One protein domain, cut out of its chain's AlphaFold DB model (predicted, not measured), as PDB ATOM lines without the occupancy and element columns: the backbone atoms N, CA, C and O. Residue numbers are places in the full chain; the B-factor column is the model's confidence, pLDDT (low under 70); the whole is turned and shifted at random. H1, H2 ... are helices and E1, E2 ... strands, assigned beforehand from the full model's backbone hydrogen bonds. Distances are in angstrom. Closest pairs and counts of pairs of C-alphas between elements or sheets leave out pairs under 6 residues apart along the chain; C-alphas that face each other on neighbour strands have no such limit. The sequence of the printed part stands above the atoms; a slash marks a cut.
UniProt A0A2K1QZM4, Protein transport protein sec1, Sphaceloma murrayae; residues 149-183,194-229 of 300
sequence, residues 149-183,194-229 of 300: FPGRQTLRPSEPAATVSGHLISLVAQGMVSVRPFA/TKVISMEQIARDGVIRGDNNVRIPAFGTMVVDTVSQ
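Overview. This is residues 149 to 183 and 194 to 229 of the 300 residues of the protein "Protein transport protein sec1" of Sphaceloma murrayae (UniProt A0A2K1QZM4). A strongly twisted wall of four strands, E2 E3 E4 E5, makes one side of a small body, and the short hairpin E6 and E7 bridges the wall's two edges only loosely, with E6 near E5 and E7 near E2. H1 packs on the first part of E8, while residues 224 to 229 stick out as an arm that makes much of the length. The printed part has 71 residues with eight named strands and one named helix, in the order E1 E2 E3 E4 E5 H1 E6 E7 E8; both sheets are antiparallel and the class is mostly strand. It is compact by its radius of gyration of the C-alphas, 12.3 A, yet elongated in outline, spanning 45 by 27 by 24 A.

Arrangement. Start at E1, residues 153 to 155, which pairs with no named strand; its closest C-alpha to E3, residues 167 to 172, is that of Leu 155, 6.7 A from that of Leu 171. Next comes E2, residues 162 to 164, an edge strand that forms a hairpin with E3: look for N 162 and O 169, 2.8 A apart. E3 and E4, residues 176 to 181, form a second hairpin, with N 170 and O 178 at 2.9 A; E2, E3 and E4 are a meander, each strand the antiparallel neighbour of the one before. Across the cut, E5, residues 195 to 198, is the other edge strand, with N 177 and O 197 at 2.8 A between it and E4. The sheet is only just strongly twisted, its C-alphas lying up to 4.4 A off the best plane. H1, residues 199 to 205, is on this sheet but only grazes it with residues 199 to 202; every O i to N i+4 pair in H1 is within hydrogen-bond range. E6, residues 207 to 209, forms a hairpin with E7, residues 215 to 217, where N 208 and O 216 are 2.8 A apart. E7 runs on into E8, residues 219 to 227, across a break of 1 residue at 40 degrees. The closest C-alphas of H1 and E8 are those of Ala 203 and Gly 220, 5.2 A apart.

Along the chain. Find C-alpha 153 at (13.997, 21.070, 32.518), where E1 begins. E3 starts at (3.803, 29.221, 38.846) and is 15.9 A long; E4 measures 16.8 A. E8, 24.0 A long, ends at C-alpha 227, (30.051, 12.686, 44.656).

Size, cuts and confidence. The C-alphas farthest apart are those of Asn 212 and Gln 229, 45.7 A. Residues 184 to 193 are not printed, and C-alphas 183 and 194 are 12.5 A apart across this cut. Of the links printed whole, none is long. Confidence is low, under 70, at residues 226 to 229.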
ATOM      1  N   PHE A 149      10.241  18.419  34.047       93.62
ATOM      2  CA  PHE A 149       9.194  19.080  33.270       93.62
ATOM      3  C   PHE A 149       9.363  18.817  31.765       93.62
ATOM      4  O   PHE A 149      10.482  18.564  31.291       93.62
ATOM      5  N   PRO A 150       8.287  18.930  30.962       86.50
ATOM      6  CA  PRO A 150       8.402  18.947  29.510       86.50
ATOM      7  C   PRO A 150       9.366  20.033  29.037       86.50
ATOM      8  O   PRO A 150       9.438  21.116  29.610       86.50
ATOM      9  N   GLY A 151      10.127  19.737  27.984       85.38
ATOM     10  CA  GLY A 151      11.215  20.613  27.540       85.38
ATOM     11  C   GLY A 151      12.561  20.328  28.212       85.38
ATOM     12  O   GLY A 151      13.500  21.093  28.012       85.38
ATOM     13  N   ARG A 152      12.683  19.201  28.935       80.25
ATOM     14  CA  ARG A 152      13.936  18.703  29.541       80.25
ATOM     15  C   ARG A 152      14.483  19.591  30.658       80.25
ATOM     16  O   ARG A 152      15.680  19.571  30.936       80.25
ATOM     17  N   GLN A 153      13.619  20.369  31.301       90.69
ATOM     18  CA  GLN A 153      13.997  21.070  32.518       90.69
ATOM     19  C   GLN A 153      13.926  20.081  33.680       90.69
ATOM     20  O   GLN A 153      12.869  19.517  33.960       90.69
ATOM     21  N   THR A 154      15.054  19.867  34.346       92.25
ATOM     22  CA  THR A 154      15.131  19.090  35.583       92.25
ATOM     23  C   THR A 154      15.373  20.055  36.727       92.25
ATOM     24  O   THR A 154      16.250  20.904  36.619       92.25
ATOM     25  N   LEU A 155      14.587  19.921  37.787       93.75
ATOM     26  CA  LEU A 155      14.704  20.680  39.019       93.75
ATOM     27  C   LEU A 155      15.145  19.738  40.139       93.75
ATOM     28  O   LEU A 155      14.484  18.732  40.409       93.75
ATOM     29  N   ARG A 156      16.261  20.060  40.786       93.06
ATOM     30  CA  ARG A 156      16.857  19.292  41.885       93.06
ATOM     31  C   ARG A 156      16.690  20.014  43.228       93.06
ATOM     32  O   ARG A 156      16.415  21.214  43.264       93.06
ATOM     33  N   PRO A 157      16.874  19.312  44.357       89.56
ATOM     34  CA  PRO A 157      17.006  19.939  45.656       89.56
ATOM     35  C   PRO A 157      18.071  21.027  45.636       89.56
ATOM     36  O   PRO A 157      19.143  20.839  45.063       89.56
ATOM     37  N   SER A 158      17.783  22.143  46.301       85.38
ATOM     38  CA  SER A 158      18.679  23.306  46.401       85.38
ATOM     39  C   SER A 158      18.900  24.084  45.097       85.38
ATOM     40  O   SER A 158      19.616  25.085  45.115       85.38
ATOM     41  N   GLU A 159      18.279  23.687  43.984       90.31
ATOM     42  CA  GLU A 159      18.241  24.513  42.779       90.31
ATOM     43  C   GLU A 159      17.235  25.665  42.942       90.31
ATOM     44  O   GLU A 159      16.271  25.565  43.714       90.31
ATOM     45  N   PRO A 160      17.449  26.792  42.237       90.88
ATOM     46  CA  PRO A 160      16.502  27.897  42.255       90.88
ATOM     47  C   PRO A 160      15.131  27.450  41.737       90.88
ATOM     48  O   PRO A 160      15.030  26.618  40.838       90.88
ATOM     49  N   ALA A 161      14.069  28.042  42.288       91.94
ATOM     50  CA  ALA A 161      12.709  27.764  41.843       91.94
ATOM     51  C   ALA A 161      12.558  28.016  40.332       91.94
ATOM     52  O   ALA A 161      12.998  29.047  39.819       91.94
ATOM     53  N   ALA A 162      11.900  27.095  39.636       91.56
ATOM     54  CA  ALA A 162      11.590  27.215  38.220       91.56
ATOM     55  C   ALA A 162      10.220  27.876  38.026       91.56
ATOM     56  O   ALA A 162       9.256  27.523  38.705       91.56
ATOM     57  N   THR A 163      10.113  28.804  37.074       92.38
ATOM     58  CA  THR A 163       8.820  29.361  36.660       92.38
ATOM     59  C   THR A 163       8.238  28.514  35.535       92.38
ATOM     60  O   THR A 163       8.774  28.506  34.428       92.38
ATOM     61  N   VAL A 164       7.125  27.831  35.797       90.50
ATOM     62  CA  VAL A 164       6.426  26.980  34.826       90.50
ATOM     63  C   VAL A 164       4.948  27.349  34.817       90.50
ATOM     64  O   VAL A 164       4.297  27.357  35.860       90.50
ATOM     65  N   SER A 165       4.407  27.682  33.643       88.62
ATOM     66  CA  SER A 165       2.985  28.021  33.464       88.62
ATOM     67  C   SER A 165       2.467  29.073  34.461       88.62
ATOM     68  O   SER A 165       1.396  28.913  35.044       88.62
ATOM     69  N   GLY A 166       3.255  30.124  34.715       88.56
ATOM     70  CA  GLY A 166       2.893  31.193  35.658       88.56
ATOM     71  C   GLY A 166       2.963  30.801  37.138       88.56
ATOM     72  O   GLY A 166       2.462  31.537  37.982       88.56
ATOM     73  N   HIS A 167       3.582  29.668  37.473       91.31
ATOM     74  CA  HIS A 167       3.803  29.221  38.846       91.31
ATOM     75  C   HIS A 167       5.300  29.079  39.117       91.31
ATOM     76  O   HIS A 167       6.046  28.593  38.272       91.31
ATOM     77  N   LEU A 168       5.741  29.483  40.303       92.62
ATOM     78  CA  LEU A 168       7.054  29.145  40.836       92.62
ATOM     79  C   LEU A 168       6.989  27.776  41.494       92.62
ATOM     80  O   LEU A 168       6.176  27.556  42.394       92.62
ATOM     81  N   ILE A 169       7.877  26.892  41.063       94.06
ATOM     82  CA  ILE A 169       7.989  25.525  41.548       94.06
ATOM     83  C   ILE A 169       9.385  25.334  42.128       94.06
ATOM     84  O   ILE A 169      10.377  25.547  41.435       94.06
ATOM     85  N   SER A 170       9.473  24.936  43.393       94.50
ATOM     86  CA  SER A 170      10.735  24.565  44.039       94.50
ATOM     87  C   SER A 170      10.673  23.145  44.590       94.50
ATOM     88  O   SER A 170       9.633  22.705  45.080       94.50
ATOM     89  N   LEU A 171      11.796  22.430  44.517       94.38
ATOM     90  CA  LEU A 171      11.959  21.105  45.108       94.38
ATOM     91  C   LEU A 171      12.799  21.231  46.382       94.38
ATOM     92  O   LEU A 171      13.951  21.665  46.350       94.38
ATOM     93  N   VAL A 172      12.205  20.870  47.514       90.19
ATOM     94  CA  VAL A 172      12.875  20.866  48.817       90.19
ATOM     95  C   VAL A 172      13.574  19.515  49.015       90.19
ATOM     96  O   VAL A 172      13.110  18.491  48.514       90.19
ATOM     97  N   ALA A 173      14.689  19.493  49.750       80.19
ATOM     98  CA  ALA A 173      15.533  18.307  49.948       80.19
ATOM     99  C   ALA A 173      14.801  17.075  50.507       80.19
ATOM    100  O   ALA A 173      15.229  15.953  50.261       80.19
ATOM    101  N   GLN A 174      13.672  17.264  51.193       87.25
ATOM    102  CA  GLN A 174      12.815  16.187  51.689       87.25
ATOM    103  C   GLN A 174      11.917  15.550  50.608       87.25
ATOM    104  O   GLN A 174      11.041  14.763  50.949       87.25
ATOM    105  N   GLY A 175      12.072  15.894  49.324       87.12
ATOM    106  CA  GLY A 175      11.205  15.379  48.256       87.12
ATOM    107  C   GLY A 175       9.816  16.027  48.235       87.12
ATOM    108  O   GLY A 175       8.859  15.451  47.723       87.12
ATOM    109  N   MET A 176       9.696  17.234  48.792       93.69
ATOM    110  CA  MET A 176       8.462  18.017  48.758       93.69
ATOM    111  C   MET A 176       8.575  19.101  47.690       93.69
ATOM    112  O   MET A 176       9.589  19.790  47.601       93.69
ATOM    113  N   VAL A 177       7.522  19.273  46.902       93.81
ATOM    114  CA  VAL A 177       7.427  20.291  45.859       93.81
ATOM    115  C   VAL A 177       6.546  21.423  46.354       93.81
ATOM    116  O   VAL A 177       5.385  21.215  46.700       93.81
ATOM    117  N   SER A 178       7.101  22.627  46.392       93.56
ATOM    118  CA  SER A 178       6.379  23.849  46.722       93.56
ATOM    119  C   SER A 178       5.979  24.560  45.437       93.56
ATOM    120  O   SER A 178       6.813  24.787  44.561       93.56
ATOM    121  N   VAL A 179       4.697  24.887  45.317       93.19
ATOM    122  CA  VAL A 179       4.089  25.528  44.154       93.19
ATOM    123  C   VAL A 179       3.407  26.797  44.629       93.19
ATOM    124  O   VAL A 179       2.561  26.757  45.522       93.19
ATOM    125  N   ARG A 180       3.755  27.930  44.029       91.75
ATOM    126  CA  ARG A 180       3.104  29.215  44.307       91.75
ATOM    127  C   ARG A 180       2.891  29.991  43.011       91.75
ATOM    128  O   ARG A 180       3.713  29.854  42.105       91.75
ATOM    129  N   PRO A 181       1.853  30.827  42.895       88.88
ATOM    130  CA  PRO A 181       1.705  31.727  41.757       88.88
ATOM    131  C   PRO A 181       2.938  32.619  41.580       88.88
ATOM    132  O   PRO A 181       3.501  33.130  42.552       88.88
ATOM    133  N   PHE A 182       3.372  32.802  40.336       86.06
ATOM    134  CA  PHE A 182       4.411  33.763  39.997       86.06
ATOM    135  C   PHE A 182       3.771  35.144  39.827       86.06
ATOM    136  O   PHE A 182       3.050  35.380  38.861       86.06
ATOM    137  N   ALA A 183       4.057  36.071  40.743       71.00
ATOM    138  CA  ALA A 183       3.665  37.476  40.626       71.00
ATOM    139  C   ALA A 183       4.582  38.194  39.614       71.00
ATOM    140  O   ALA A 183       5.435  38.998  39.976       71.00
ATOM    141  N   THR A 194       0.867  29.093  49.073       87.94
ATOM    142  CA  THR A 194       1.911  28.132  48.725       87.94
ATOM    143  C   THR A 194       1.371  26.733  48.961       87.94
ATOM    144  O   THR A 194       1.058  26.356  50.091       87.94
ATOM    145  N   LYS A 195       1.262  25.959  47.889       91.19
ATOM    146  CA  LYS A 195       0.828  24.572  47.930       91.19
ATOM    147  C   LYS A 195       2.043  23.662  48.005       91.19
ATOM    148  O   LYS A 195       2.953  23.772  47.193       91.19
ATOM    149  N   VAL A 196       2.030  22.735  48.954       92.94
ATOM    150  CA  VAL A 196       3.084  21.731  49.105       92.94
ATOM    151  C   VAL A 196       2.533  20.376  48.670       92.94
ATOM    152  O   VAL A 196       1.462  19.969  49.115       92.94
ATOM    153  N   ILE A 197       3.241  19.703  47.768       92.56
ATOM    154  CA  ILE A 197       2.845  18.432  47.153       92.56
ATOM    155  C   ILE A 197       4.007  17.455  47.312       92.56
ATOM    156  O   ILE A 197       5.159  17.838  47.120       92.56
ATOM    157  N   SER A 198       3.733  16.203  47.669       93.81
ATOM    158  CA  SER A 198       4.792  15.196  47.754       93.81
ATOM    159  C   SER A 198       5.174  14.672  46.367       93.81
ATOM    160  O   SER A 198       4.348  14.623  45.447       93.81
ATOM    161  N   MET A 199       6.425  14.250  46.206       91.00
ATOM    162  CA  MET A 199       6.902  13.651  44.958       91.00
ATOM    163  C   MET A 199       6.146  12.371  44.588       91.00
ATOM    164  O   MET A 199       5.895  12.132  43.409       91.00
ATOM    165  N   GLU A 200       5.697  11.586  45.567       89.75
ATOM    166  CA  GLU A 200       4.904  10.367  45.352       89.75
ATOM    167  C   GLU A 200       3.517  10.691  44.797       89.75
ATOM    168  O   GLU A 200       2.952   9.924  44.019       89.75
ATOM    169  N   GLN A 201       2.935  11.822  45.200       90.88
ATOM    170  CA  GLN A 201       1.681  12.284  44.620       90.88
ATOM    171  C   GLN A 201       1.878  12.692  43.158       90.88
ATOM    172  O   GLN A 201       1.084  12.301  42.309       90.88
ATOM    173  N   ILE A 202       2.962  13.406  42.848       91.94
ATOM    174  CA  ILE A 202       3.281  13.813  41.472       91.94
ATOM    175  C   ILE A 202       3.588  12.593  40.600       91.94
ATOM    176  O   ILE A 202       3.126  12.529  39.468       91.94
ATOM    177  N   ALA A 203       4.312  11.603  41.122       88.44
ATOM    178  CA  ALA A 203       4.600  10.363  40.407       88.44
ATOM    179  C   ALA A 203       3.327   9.555  40.090       88.44
ATOM    180  O   ALA A 203       3.252   8.931  39.035       88.44
ATOM    181  N   ARG A 204       2.320   9.590  40.977       88.69
ATOM    182  CA  ARG A 204       1.015   8.946  40.747       88.69
ATOM    183  C   ARG A 204       0.144   9.711  39.755       88.69
ATOM    184  O   ARG A 204      -0.458   9.096  38.882       88.69
ATOM    185  N   ASP A 205       0.072  11.031  39.896       90.56
ATOM    186  CA  ASP A 205      -0.832  11.866  39.102       90.56
ATOM    187  C   ASP A 205      -0.230  12.259  37.737       90.56
ATOM    188  O   ASP A 205      -0.964  12.646  36.827       90.56
ATOM    189  N   GLY A 206       1.100  12.227  37.598       90.00
ATOM    190  CA  GLY A 206       1.851  12.712  36.431       90.00
ATOM    191  C   GLY A 206       1.749  14.227  36.197       90.00
ATOM    192  O   GLY A 206       2.237  14.752  35.192       90.00
ATOM    193  N   VAL A 207       1.073  14.947  37.097       93.19
ATOM    194  CA  VAL A 207       0.798  16.377  36.984       93.19
ATOM    195  C   VAL A 207       0.854  17.058  38.344       93.19
ATOM    196  O   VAL A 207       0.366  16.555  39.354       93.19
ATOM    197  N   ILE A 208       1.376  18.275  38.348       93.00
ATOM    198  CA  ILE A 208       1.246  19.230  39.438       93.00
ATOM    199  C   ILE A 208      -0.010  20.059  39.187       93.00
ATOM    200  O   ILE A 208      -0.166  20.696  38.144       93.00
ATOM    201  N   ARG A 209      -0.927  20.063  40.155       90.38
ATOM    202  CA  ARG A 209      -2.132  20.900  40.105       90.38
ATOM    203  C   ARG A 209      -1.838  22.243  40.764       90.38
ATOM    204  O   ARG A 209      -1.756  22.292  41.995       90.38
ATOM    205  N   GLY A 210      -1.676  23.278  39.946       84.19
ATOM    206  CA  GLY A 210      -1.575  24.667  40.383       84.19
ATOM    207  C   GLY A 210      -2.931  25.252  40.779       84.19
ATOM    208  O   GLY A 210      -3.937  24.535  40.863       84.19
ATOM    209  N   ASP A 211      -2.949  26.561  41.002       81.31
ATOM    210  CA  ASP A 211      -4.183  27.297  41.261       81.31
ATOM    211  C   ASP A 211      -5.031  27.392  39.982       81.31
ATOM    212  O   ASP A 211      -4.549  27.163  38.869       81.31
ATOM    213  N   ASN A 212      -6.329  27.680  40.128       81.00
ATOM    214  CA  ASN A 212      -7.275  27.816  39.009       81.00
ATOM    215  C   ASN A 212      -7.332  26.594  38.070       81.00
ATOM    216  O   ASN A 212      -7.569  26.729  36.872       81.00
ATOM    217  N   ASN A 213      -7.120  25.390  38.616       83.56
ATOM    218  CA  ASN A 213      -7.152  24.121  37.879       83.56
ATOM    219  C   ASN A 213      -6.080  24.004  36.770       83.56
ATOM    220  O   ASN A 213      -6.206  23.167  35.871       83.56
ATOM    221  N   VAL A 214      -5.008  24.805  36.837       89.38
ATOM    222  CA  VAL A 214      -3.865  24.692  35.921       89.38
ATOM    223  C   VAL A 214      -3.146  23.365  36.168       89.38
ATOM    224  O   VAL A 214      -2.778  23.030  37.297       89.38
ATOM    225  N   ARG A 215      -2.934  22.597  35.098       93.19
ATOM    226  CA  ARG A 215      -2.210  21.322  35.132       93.19
ATOM    227  C   ARG A 215      -0.813  21.523  34.571       93.19
ATOM    228  O   ARG A 215      -0.658  21.849  33.396       93.19
ATOM    229  N   ILE A 216       0.188  21.319  35.412       93.62
ATOM    230  CA  ILE A 216       1.595  21.416  35.044       93.62
ATOM    231  C   ILE A 216       2.127  19.986  34.932       93.62
ATOM    232  O   ILE A 216       2.305  19.336  35.962       93.62
ATOM    233  N   PRO A 217       2.331  19.448  33.721       93.06
ATOM    234  CA  PRO A 217       2.934  18.129  33.552       93.06
ATOM    235  C   PRO A 217       4.314  18.095  34.210       93.06
ATOM    236  O   PRO A 217       5.157  18.952  33.936       93.06
ATOM    237  N   ALA A 218       4.527  17.125  35.093       92.94
ATOM    238  CA  ALA A 218       5.789  16.952  35.791       92.94
ATOM    239  C   ALA A 218       5.937  15.504  36.258       92.94
ATOM    240  O   ALA A 218       4.959  14.870  36.651       92.94
ATOM    241  N   PHE A 219       7.166  15.001  36.244       90.25
ATOM    242  CA  PHE A 219       7.487  13.648  36.674       90.25
ATOM    243  C   PHE A 219       8.514  13.674  37.798       90.25
ATOM    244  O   PHE A 219       9.558  14.319  37.679       90.25
ATOM    245  N   GLY A 220       8.217  12.972  38.888       88.56
ATOM    246  CA  GLY A 220       9.155  12.796  39.983       88.56
ATOM    247  C   GLY A 220      10.062  11.590  39.751       88.56
ATOM    248  O   GLY A 220       9.575  10.498  39.480       88.56
ATOM    249  N   THR A 221      11.374  11.767  39.876       87.38
ATOM    250  CA  THR A 221      12.359  10.684  39.751       87.38
ATOM    251  C   THR A 221      13.457  10.783  40.810       87.38
ATOM    252  O   THR A 221      13.519  11.757  41.560       87.38
ATOM    253  N   MET A 222      14.332   9.778  40.858       86.38
ATOM    254  CA  MET A 222      15.567   9.783  41.639       86.38
ATOM    255  C   MET A 222      16.752   9.816  40.672       86.38
ATOM    256  O   MET A 222      16.903   8.916  39.847       86.38
ATOM    257  N   VAL A 223      17.597  10.840  40.768       83.75
ATOM    258  CA  VAL A 223      18.838  10.950  39.990       83.75
ATOM    259  C   VAL A 223      20.015  10.463  40.822       83.75
ATOM    260  O   VAL A 223      20.092  10.728  42.020       83.75
ATOM    261  N   VAL A 224      20.925   9.725  40.191       81.56
ATOM    262  CA  VAL A 224      22.183   9.303  40.809       81.56
ATOM    263  C   VAL A 224      23.226  10.378  40.532       81.56
ATOM    264  O   VAL A 224      23.562  10.630  39.376       81.56
ATOM    265  N   ASP A 225      23.743  10.983  41.593       73.44
ATOM    266  CA  ASP A 225      24.862  11.911  41.554       73.44
ATOM    267  C   ASP A 225      26.132  11.208  42.048       73.44
ATOM    268  O   ASP A 225      26.162  10.572  43.105       73.44
ATOM    269  N   THR A 226      27.203  11.311  41.265       67.25
ATOM    270  CA  THR A 226      28.547  10.883  41.658       67.25
ATOM    271  C   THR A 226      29.204  11.985  42.474       67.25
ATOM    272  O   THR A 226      29.681  12.978  41.921       67.25
ATOM    273  N   VAL A 227      29.274  11.802  43.790       66.06
ATOM    274  CA  VAL A 227      30.051  12.686  44.656       66.06
ATOM    275  C   VAL A 227      31.507  12.247  44.561       66.06
ATOM    276  O   VAL A 227      31.923  11.241  45.141       66.06
ATOM    277  N   SER A 228      32.297  12.997  43.795       55.38
ATOM    278  CA  SER A 228      33.751  12.848  43.815       55.38
ATOM    279  C   SER A 228      34.254  13.403  45.142       55.38
ATOM    280  O   SER A 228      34.394  14.613  45.311       55.38
ATOM    281  N   GLN A 229      34.457  12.523  46.121       49.69
ATOM    282  CA  GLN A 229      35.060  12.896  47.392       49.69
ATOM    283  C   GLN A 229      36.496  13.357  47.104       49.69
ATOM    284  O   GLN A 229      37.288  12.621  46.518       49.69
TER     285      GLN A 229